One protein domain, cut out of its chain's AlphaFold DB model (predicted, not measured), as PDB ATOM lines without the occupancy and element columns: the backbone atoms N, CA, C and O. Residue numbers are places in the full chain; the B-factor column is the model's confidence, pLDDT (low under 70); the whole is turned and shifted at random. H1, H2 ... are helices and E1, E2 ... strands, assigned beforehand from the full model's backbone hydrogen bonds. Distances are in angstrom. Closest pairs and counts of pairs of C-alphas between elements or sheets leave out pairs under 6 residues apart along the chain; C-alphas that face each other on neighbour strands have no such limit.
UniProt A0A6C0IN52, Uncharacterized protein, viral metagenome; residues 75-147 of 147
ATOM      1  N   GLU A  75      41.743  23.208   8.368       91.88
ATOM      2  CA  GLU A  75      42.902  24.010   7.983       91.88
ATOM      3  C   GLU A  75      44.034  23.107   7.485       91.88
ATOM      4  O   GLU A  75      44.645  23.396   6.458       91.88
ATOM      5  N   GLN A  76      44.256  21.960   8.128       92.25
ATOM      6  CA  GLN A  76      45.248  20.974   7.701       92.25
ATOM      7  C   GLN A  76      44.908  20.376   6.330       92.25
ATOM      8  O   GLN A  76      45.791  20.265   5.476       92.25
ATOM      9  N   ILE A  77      43.635  20.059   6.061       94.94
ATOM     10  CA  ILE A  77      43.214  19.614   4.720       94.94
ATOM     11  C   ILE A  77      43.371  20.739   3.691       94.94
ATOM     12  O   ILE A  77      43.852  20.502   2.579       94.94
ATOM     13  N   TYR A  78      42.996  21.973   4.036       95.69
ATOM     14  CA  TYR A  78      43.162  23.113   3.136       95.69
ATOM     15  C   TYR A  78      44.638  23.340   2.775       95.69
ATOM     16  O   TYR A  78      44.973  23.472   1.594       95.69
ATOM     17  N   ARG A  79      45.535  23.310   3.770       94.31
ATOM     18  CA  ARG A  79      46.989  23.401   3.577       94.31
ATOM     19  C   ARG A  79      47.514  22.262   2.716       94.31
ATOM     20  O   ARG A  79      48.285  22.517   1.794       94.31
ATOM     21  N   TYR A  80      47.051  21.032   2.945       95.94
ATOM     22  CA  TYR A  80      47.390  19.881   2.108       95.94
ATOM     23  C   TYR A  80      47.022  20.106   0.633       95.94
ATOM     24  O   TYR A  80      47.865  19.891  -0.244       95.94
ATOM     25  N   LEU A  81      45.798  20.565   0.350       96.88
ATOM     26  CA  LEU A  81      45.336  20.860  -1.010       96.88
ATOM     27  C   LEU A  81      46.169  21.972  -1.650       96.88
ATOM     28  O   LEU A  81      46.682  21.810  -2.759       96.88
ATOM     29  N   PHE A  82      46.343  23.080  -0.928       95.62
ATOM     30  CA  PHE A  82      47.125  24.227  -1.377       95.62
ATOM     31  C   PHE A  82      48.565  23.839  -1.690       95.62
ATOM     32  O   PHE A  82      49.044  24.084  -2.795       95.62
ATOM     33  N   PHE A  83      49.242  23.174  -0.760       95.19
ATOM     34  CA  PHE A  83      50.631  22.772  -0.927       95.19
ATOM     35  C   PHE A  83      50.801  21.732  -2.040       95.19
ATOM     36  O   PHE A  83      51.767  21.788  -2.801       95.19
ATOM     37  N   SER A  84      49.850  20.805  -2.185       95.81
ATOM     38  CA  SER A  84      49.880  19.801  -3.254       95.81
ATOM     39  C   SER A  84      49.737  20.408  -4.651       95.81
ATOM     40  O   SER A  84      50.286  19.850  -5.601       95.81
ATOM     41  N   LEU A  85      49.054  21.551  -4.772       96.31
ATOM     42  CA  LEU A  85      48.823  22.255  -6.036       96.31
ATOM     43  C   LEU A  85      49.749  23.467  -6.258       96.31
ATOM     44  O   LEU A  85      49.815  23.963  -7.378       96.31
ATOM     45  N   LYS A  86      50.497  23.927  -5.239       91.44
ATOM     46  CA  LYS A  86      51.350  25.142  -5.253       91.44
ATOM     47  C   LYS A  86      52.308  25.217  -6.453       91.44
ATOM     48  O   LYS A  86      52.619  26.311  -6.909       91.44
ATOM     49  N   GLY A  87      52.776  24.072  -6.957       89.50
ATOM     50  CA  GLY A  87      53.688  23.975  -8.108       89.50
ATOM     51  C   GLY A  87      53.036  23.573  -9.435       89.50
ATOM     52  O   GLY A  87      53.747  23.355 -10.413       89.50
ATOM     53  N   VAL A  88      51.713  23.423  -9.473       95.00
ATOM     54  CA  VAL A  88      50.957  23.032 -10.668       95.00
ATOM     55  C   VAL A  88      50.344  24.282 -11.283       95.00
ATOM     56  O   VAL A  88      49.708  25.060 -10.571       95.00
ATOM     57  N   ASP A  89      50.490  24.452 -12.598       96.00
ATOM     58  CA  ASP A  89      49.808  25.521 -13.331       96.00
ATOM     59  C   ASP A  89      48.302  25.495 -13.026       96.00
ATOM     60  O   ASP A  89      47.638  24.461 -13.161       96.00
ATOM     61  N   LYS A  90      47.769  26.640 -12.594       94.50
ATOM     62  CA  LYS A  90      46.378  26.794 -12.174       94.50
ATOM     63  C   LYS A  90      45.390  26.442 -13.283       94.50
ATOM     64  O   LYS A  90      44.311  25.932 -12.991       94.50
ATOM     65  N   ASP A  91      45.748  26.656 -14.547       95.00
ATOM     66  CA  ASP A  91      44.876  26.294 -15.666       95.00
ATOM     67  C   ASP A  91      44.738  24.782 -15.869       95.00
ATOM     68  O   ASP A  91      43.768  24.334 -16.487       95.00
ATOM     69  N   LEU A  92      45.651  23.997 -15.290       96.69
ATOM     70  CA  LEU A  92      45.613  22.539 -15.292       96.69
ATOM     71  C   LEU A  92      44.904  21.959 -14.067       96.69
ATOM     72  O   LEU A  92      44.752  20.739 -13.988       96.69
ATOM     73  N   TRP A  93      44.487  22.774 -13.097       97.81
ATOM     74  CA  TRP A  93      43.824  22.256 -11.904       97.81
ATOM     75  C   TRP A  93      42.497  21.601 -12.275       97.81
ATOM     76  O   TRP A  93      41.624  22.192 -12.917       97.81
ATOM     77  N   THR A  94      42.339  20.358 -11.836       97.94
ATOM     78  CA  THR A  94      41.132  19.570 -12.072       97.94
ATOM     79  C   THR A  94      40.650  18.932 -10.784       97.94
ATOM     80  O   THR A  94      41.396  18.778  -9.819       97.94
ATOM     81  N   ILE A  95      39.378  18.565 -10.763       98.00
ATOM     82  CA  ILE A  95      38.756  17.856  -9.654       98.00
ATOM     83  C   ILE A  95      37.812  16.797 -10.199       98.00
ATOM     84  O   ILE A  95      37.092  17.037 -11.172       98.00
ATOM     85  N   TYR A  96      37.853  15.614  -9.597       96.69
ATOM     86  CA  TYR A  96      36.915  14.543  -9.895       96.69
ATOM     87  C   TYR A  96      35.632  14.773  -9.097       96.69
ATOM     88  O   TYR A  96      35.644  14.744  -7.869       96.69
ATOM     89  N   TYR A  97      34.539  15.049  -9.799       94.56
ATOM     90  CA  TYR A  97      33.243  15.383  -9.216       94.56
ATOM     91  C   TYR A  97      32.141  14.767 -10.071       94.56
ATOM     92  O   TYR A  97      32.182  14.912 -11.286       94.56
ATOM     93  N   ASP A  98      31.162  14.097  -9.459       91.44
ATOM     94  CA  ASP A  98      30.023  13.481 -10.163       91.44
ATOM     95  C   ASP A  98      30.449  12.623 -11.375       91.44
ATOM     96  O   ASP A  98      30.037  12.837 -12.515       91.44
ATOM     97  N   ASN A  99      31.361  11.678 -11.121       92.31
ATOM     98  CA  ASN A  99      31.911  10.727 -12.094       92.31
ATOM     99  C   ASN A  99      32.608  11.334 -13.329       92.31
ATOM    100  O   ASN A  99      32.799  10.645 -14.333       92.31
ATOM    101  N   GLN A 100      33.031  12.598 -13.271       94.69
ATOM    102  CA  GLN A 100      33.733  13.273 -14.365       94.69
ATOM    103  C   GLN A 100      34.821  14.221 -13.847       94.69
ATOM    104  O   GLN A 100      34.821  14.644 -12.691       94.69
ATOM    105  N   TYR A 101      35.755  14.580 -14.726       95.81
ATOM    106  CA  TYR A 101      36.787  15.571 -14.432       95.81
ATOM    107  C   TYR A 101      36.292  16.972 -14.789       95.81
ATOM    108  O   TYR A 101      35.880  17.225 -15.922       95.81
ATOM    109  N   CYS A 102      36.358  17.888 -13.828       96.12
ATOM    110  CA  CYS A 102      35.968  19.286 -13.992       96.12
ATOM    111  C   CYS A 102      37.181  20.205 -13.814       96.12
ATOM    112  O   CYS A 102      38.084  19.885 -13.038       96.12
ATOM    113  N   LYS A 103      37.194  21.371 -14.480       96.88
ATOM    114  CA  LYS A 103      38.196  22.413 -14.190       96.88
ATOM    115  C   LYS A 103      37.950  22.946 -12.782       96.88
ATOM    116  O   LYS A 103      36.818  23.314 -12.466       96.88
ATOM    117  N   LEU A 104      38.999  23.002 -11.968       97.94
ATOM    118  CA  LEU A 104      38.981  23.574 -10.625       97.94
ATOM    119  C   LEU A 104      39.521  25.007 -10.689       97.94
ATOM    120  O   LEU A 104      40.684  25.224 -11.009       97.94
ATOM    121  N   ASN A 105      38.685  25.996 -10.373       96.56
ATOM    122  CA  ASN A 105      39.075  27.409 -10.405       96.56
ATOM    123  C   ASN A 105      39.695  27.869  -9.079       96.56
ATOM    124  O   ASN A 105      40.662  28.637  -9.066       96.56
ATOM    125  N   SER A 106      39.109  27.446  -7.960       97.25
ATOM    126  CA  SER A 106      39.579  27.756  -6.608       97.25
ATOM    127  C   SER A 106      38.932  26.833  -5.579       97.25
ATOM    128  O   SER A 106      37.953  26.141  -5.861       97.25
ATOM    129  N   PHE A 107      39.473  26.848  -4.365       97.81
ATOM    130  CA  PHE A 107      38.858  26.245  -3.192       97.81
ATOM    131  C   PHE A 107      39.103  27.133  -1.968       97.81
ATOM    132  O   PHE A 107      40.043  27.928  -1.958       97.81
ATOM    133  N   PHE A 108      38.231  27.044  -0.967       97.94
ATOM    134  CA  PHE A 108      38.259  27.893   0.227       97.94
ATOM    135  C   PHE A 108      37.578  27.197   1.408       97.94
ATOM    136  O   PHE A 108      36.726  26.331   1.213       97.94
ATOM    137  N   THR A 109      37.934  27.577   2.634       97.19
ATOM    138  CA  THR A 109      37.280  27.070   3.845       97.19
ATOM    139  C   THR A 109      36.037  27.902   4.178       97.19
ATOM    140  O   THR A 109      36.015  29.122   4.019       97.19
ATOM    141  N   GLN A 110      34.962  27.243   4.613       96.19
ATOM    142  CA  GLN A 110      33.754  27.898   5.118       96.19
ATOM    143  C   GLN A 110      33.006  26.958   6.066       96.19
ATOM    144  O   GLN A 110      32.605  25.869   5.665       96.19
ATOM    145  N   ASN A 111      32.761  27.387   7.310       93.50
ATOM    146  CA  ASN A 111      31.946  26.654   8.293       93.50
ATOM    147  C   ASN A 111      32.324  25.161   8.438       93.50
ATOM    148  O   ASN A 111      31.455  24.294   8.359       93.50
ATOM    149  N   ASN A 112      33.617  24.861   8.627       92.25
ATOM    150  CA  ASN A 112      34.158  23.493   8.722       92.25
ATOM    151  C   ASN A 112      33.919  22.618   7.467       92.25
ATOM    152  O   ASN A 112      33.745  21.398   7.542       92.25
ATOM    153  N   LYS A 113      33.873  23.260   6.295       96.06
ATOM    154  CA  LYS A 113      33.775  22.639   4.969       96.06
ATOM    155  C   LYS A 113      34.806  23.255   4.033       96.06
ATOM    156  O   LYS A 113      35.216  24.399   4.242       96.06
ATOM    157  N   ILE A 114      35.163  22.529   2.976       97.88
ATOM    158  CA  ILE A 114      35.879  23.101   1.832       97.88
ATOM    159  C   ILE A 114      34.883  23.303   0.697       97.88
ATOM    160  O   ILE A 114      34.217  22.363   0.263       97.88
ATOM    161  N   GLY A 115      34.762  24.548   0.245       98.00
ATOM    162  CA  GLY A 115      34.060  24.905  -0.978       98.00
ATOM    163  C   GLY A 115      34.997  24.766  -2.172       98.00
ATOM    164  O   GLY A 115      36.094  25.317  -2.147       98.00
ATOM    165  N   PHE A 116      34.563  24.064  -3.216       98.06
ATOM    166  CA  PHE A 116      35.278  23.930  -4.485       98.06
ATOM    167  C   PHE A 116      34.513  24.668  -5.582       98.06
ATOM    168  O   PHE A 116      33.363  24.340  -5.874       98.06
ATOM    169  N   SER A 117      35.153  25.666  -6.191       98.12
ATOM    170  CA  SER A 117      34.646  26.389  -7.361       98.12
ATOM    171  C   SER A 117      35.123  25.692  -8.630       98.12
ATOM    172  O   SER A 117      36.328  25.594  -8.879       98.12
ATOM    173  N   ILE A 118      34.184  25.208  -9.439       97.69
ATOM    174  CA  ILE A 118      34.464  24.395 -10.623       97.69
ATOM    175  C   ILE A 118      33.720  24.892 -11.859       97.69
ATOM    176  O   ILE A 118      32.724  25.612 -11.757       97.69
ATOM    177  N   ILE A 119      34.191  24.480 -13.037       96.50
ATOM    178  CA  ILE A 119      33.466  24.640 -14.301       96.50
ATOM    179  C   ILE A 119      32.916  23.283 -14.727       96.50
ATOM    180  O   ILE A 119      33.679  22.380 -15.071       96.50
ATOM    181  N   LEU A 120      31.590  23.166 -14.753       92.69
ATOM    182  CA  LEU A 120      30.868  21.977 -15.189       92.69
ATOM    183  C   LEU A 120      30.018  22.316 -16.415       92.69
ATOM    184  O   LEU A 120      29.109  23.143 -16.345       92.69
ATOM    185  N   LYS A 121      30.315  21.678 -17.556       89.06
ATOM    186  CA  LYS A 121      29.608  21.902 -18.837       89.06
ATOM    187  C   LYS A 121      29.521  23.392 -19.225       89.06
ATOM    188  O   LYS A 121      28.492  23.856 -19.703       89.06
ATOM    189  N   GLY A 122      30.596  24.144 -18.976       89.88
ATOM    190  CA  GLY A 122      30.685  25.583 -19.256       89.88
ATOM    191  C   GLY A 122      30.081  26.498 -18.184       89.88
ATOM    192  O   GLY A 122      30.270  27.708 -18.261       89.88
ATOM    193  N   ASN A 123      29.414  25.949 -17.166       93.69
ATOM    194  CA  ASN A 123      28.822  26.727 -16.082       93.69
ATOM    195  C   ASN A 123      29.711  26.721 -14.842       93.69
ATOM    196  O   ASN A 123      30.278  25.693 -14.471       93.69
ATOM    197  N   HIS A 124      29.789  27.868 -14.174       96.62
ATOM    198  CA  HIS A 124      30.436  27.976 -12.877       96.62
ATOM    199  C   HIS A 124      29.538  27.385 -11.786       96.62
ATOM    200  O   HIS A 124      28.363  27.734 -11.684       96.62
ATOM    201  N   MET A 125      30.104  26.529 -10.940       97.00
ATOM    202  CA  MET A 125      29.403  25.892  -9.830       97.00
ATOM    203  C   MET A 125      30.295  25.873  -8.591       97.00
ATOM    204  O   MET A 125      31.516  25.792  -8.701       97.00
ATOM    205  N   ILE A 126      29.681  25.944  -7.411       97.56
ATOM    206  CA  ILE A 126      30.360  25.725  -6.134       97.56
ATOM    207  C   ILE A 126      29.665  24.567  -5.433       97.56
ATOM    208  O   ILE A 126      28.441  24.574  -5.311       97.56
ATOM    209  N   PHE A 127      30.441  23.604  -4.952       96.44
ATOM    210  CA  PHE A 127      29.953  22.577  -4.039       96.44
ATOM    211  C   PHE A 127      30.811  22.550  -2.778       96.44
ATOM    212  O   PHE A 127      31.968  22.971  -2.793       96.44
ATOM    213  N   PHE A 128      30.227  22.081  -1.680       97.00
ATOM    214  CA  PHE A 128      30.887  22.022  -0.382       97.00
ATOM    215  C   PHE A 128      31.051  20.579   0.051       97.00
ATOM    216  O   PHE A 128      30.080  19.823   0.040       97.00
ATOM    217  N   VAL A 129      32.253  20.238   0.500       96.12
ATOM    218  CA  VAL A 129      32.545  18.945   1.115       96.12
ATOM    219  C   VAL A 129      32.780  19.177   2.607       96.12
ATOM    220  O   VAL A 129      33.616  20.019   2.962       96.12
ATOM    221  N   PRO A 130      32.015  18.528   3.499       94.12
ATOM    222  CA  PRO A 130      32.225  18.666   4.931       94.12
ATOM    223  C   PRO A 130      33.543  18.013   5.347       94.12
ATOM    224  O   PRO A 130      33.994  17.056   4.727       94.12
ATOM    225  N   PHE A 131      34.145  18.515   6.426       90.88
ATOM    226  CA  PHE A 131      35.402  17.992   6.969       90.88
ATOM    227  C   PHE A 131      35.437  16.458   7.101       90.88
ATOM    228  O   PHE A 131      36.414  15.827   6.705       90.88
ATOM    229  N   TYR A 132      34.353  15.857   7.598       86.88
ATOM    230  CA  TYR A 132      34.264  14.409   7.802       86.88
ATOM    231  C   TYR A 132      34.325  13.588   6.514       86.88
ATOM    232  O   TYR A 132      34.657  12.416   6.589       86.88
ATOM    233  N   ASP A 133      34.071  14.184   5.352       89.88
ATOM    234  CA  ASP A 133      34.187  13.494   4.065       89.88
ATOM    235  C   ASP A 133      35.555  13.746   3.406       89.88
ATOM    236  O   ASP A 133      35.848  13.187   2.357       89.88
ATOM    237  N   LEU A 134      36.411  14.588   4.003       90.75
ATOM    238  CA  LEU A 134      37.664  15.055   3.402       90.75
ATOM    239  C   LEU A 134      38.922  14.337   3.897       90.75
ATOM    240  O   LEU A 134      39.997  14.581   3.354       90.75
ATOM    241  N   TYR A 135      38.848  13.459   4.900       81.56
ATOM    242  CA  TYR A 135      40.056  12.794   5.410       81.56
ATOM    243  C   TYR A 135      40.714  11.875   4.362       81.56
ATOM    244  O   TYR A 135      41.937  11.710   4.374       81.56
ATOM    245  N   SER A 136      39.927  11.321   3.427       85.06
ATOM    246  CA  SER A 136      40.406  10.525   2.286       85.06
ATOM    247  C   SER A 136      40.745  11.366   1.050       85.06
ATOM    248  O   SER A 136      41.173  10.816   0.031       85.06
ATOM    249  N   CYS A 137      40.578  12.691   1.126       92.38
ATOM    250  CA  CYS A 137      40.853  13.591   0.018       92.38
ATOM    251  C   CYS A 137      42.317  13.482  -0.407       92.38
ATOM    252  O   CYS A 137      43.210  13.505   0.433       92.38
ATOM    253  N   LYS A 138      42.579  13.399  -1.713       94.62
ATOM    254  CA  LYS A 138      43.940  13.301  -2.244       94.62
ATOM    255  C   LYS A 138      44.146  14.132  -3.498       94.62
ATOM    256  O   LYS A 138      43.223  14.331  -4.286       94.62
ATOM    257  N   VAL A 139      45.388  14.546  -3.726       96.50
ATOM    258  CA  VAL A 139      45.820  15.195  -4.967       96.50
ATOM    259  C   VAL A 139      46.791  14.288  -5.711       96.50
ATOM    260  O   VAL A 139      47.873  13.976  -5.213       96.50
ATOM    261  N   VAL A 140      46.416  13.884  -6.924       95.12
ATOM    262  CA  VAL A 140      47.269  13.092  -7.820       95.12
ATOM    263  C   VAL A 140      47.620  13.951  -9.025       95.12
ATOM    264  O   VAL A 140      46.743  14.314  -9.808       95.12
ATOM    265  N   SER A 141      48.904  14.278  -9.163       94.00
ATOM    266  CA  SER A 141      49.406  15.237 -10.154       94.00
ATOM    267  C   SER A 141      48.704  16.597 -10.016       94.00
ATOM    268  O   SER A 141      49.040  17.371  -9.127       94.00
ATOM    269  N   ASN A 142      47.711  16.867 -10.860       96.19
ATOM    270  CA  ASN A 142      46.933  18.102 -10.943       96.19
ATOM    271  C   ASN A 142      45.438  17.893 -10.630       96.19
ATOM    272  O   ASN A 142      44.631  18.795 -10.866       96.19
ATOM    273  N   VAL A 143      45.057  16.696 -10.168       97.94
ATOM    274  CA  VAL A 143      43.662  16.304  -9.946       97.94
ATOM    275  C   VAL A 143      43.378  16.141  -8.458       97.94
ATOM    276  O   VAL A 143      44.033  15.346  -7.784       97.94
ATOM    277  N   VAL A 144      42.365  16.852  -7.965       97.88
ATOM    278  CA  VAL A 144      41.801  16.681  -6.623       97.88
ATOM    279  C   VAL A 144      40.730  15.587  -6.646       97.88
ATOM    280  O   VAL A 144      39.829  15.601  -7.483       97.88
ATOM    281  N   TYR A 145      40.805  14.661  -5.699       96.81
ATOM    282  CA  TYR A 145      39.768  13.677  -5.399       96.81
ATOM    283  C   TYR A 145      39.267  13.963  -3.991       96.81
ATOM    284  O   TYR A 145      40.070  13.981  -3.060       96.81
ATOM    285  N   THR A 146      37.976  14.241  -3.827       90.81
ATOM    286  CA  THR A 146      37.409  14.614  -2.521       90.81
ATOM    287  C   THR A 146      36.968  13.422  -1.685       90.81
ATOM    288  O   THR A 146      36.792  13.603  -0.490       90.81
ATOM    289  N   THR A 147      36.812  12.243  -2.295       76.19
ATOM    290  CA  THR A 147      36.387  10.980  -1.670       76.19
ATOM    291  C   THR A 147      37.028   9.799  -2.377       76.19
ATOM    292  O   THR A 147      37.048   9.840  -3.633       76.19
TER     293      THR A 147
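Overview. This is residues 75 to 147 of the 147 residues of an uncharacterized protein of viral metagenome (UniProt A0A6C0IN52). One strongly twisted sheet of six strands folds over at the bend in E2: the long strands E2, E3 and E4 make one part, the short strands E1, E6 and E5 turn away as the other, and H1 packs in the angle between them. The 73 printed residues hold one named helix and then six named strands, a mixed class. The sheet's order is E4, E3, E2, E1, E6, E5, mixed parallel and antiparallel. The whole is compact, with a radius of gyration of the C-alphas of 11.2 A and spans of 29 by 24 by 19 A.

Along the chain. H1, residues 75 to 85, begins with C-alpha 75 at (42.902, 24.010, 7.983) and is 15.3 A long. E1 is residues 94 to 97. E2, residues 100 to 110, spans 24.4 A and bends by 81 degrees at residue 103. E3, residues 113 to 120, spans 20.4 A, and E4, residues 123 to 130, 22.8 A. E5 is residues 138 to 140; E6, residues 143 to 145, ends with C-alpha 145 at (39.768, 13.677, -5.399).

Arrangement. E1 to E4 form a meander, each strand the antiparallel neighbour of the one before. The pairing of E2 is staggered: residues 100 to 103 pair with E1 (N 95 and O 102, 2.9 A), residues 103 to 110 with E3 (N 115 and O 108, 2.8 A). E4 and E3 are a hairpin, with N 118 and O 125 at 2.8 A. E1 and E6 are parallel at 28 degrees, with N 144 and O 94 at 2.8 A. E5 and E6 form a hairpin, with N 145 and O 138 at 2.8 A. H1 is on the sheet at a height of 7.1 A, only just over none of the strands, with 2 of its C-alphas on E3 and 2 on E6. Its closest C-alphas to E5 are those of Ser 84 and Val 139, 6.4 A apart. In H1 every O i to N i+4 pair is within hydrogen-bond range.

Size, cuts and confidence. The C-alphas of Gln 76 and Gly 122, the two farthest apart, are 31.0 A apart. The printed part has no cut and no long link; no printed residue has pLDDT under 70.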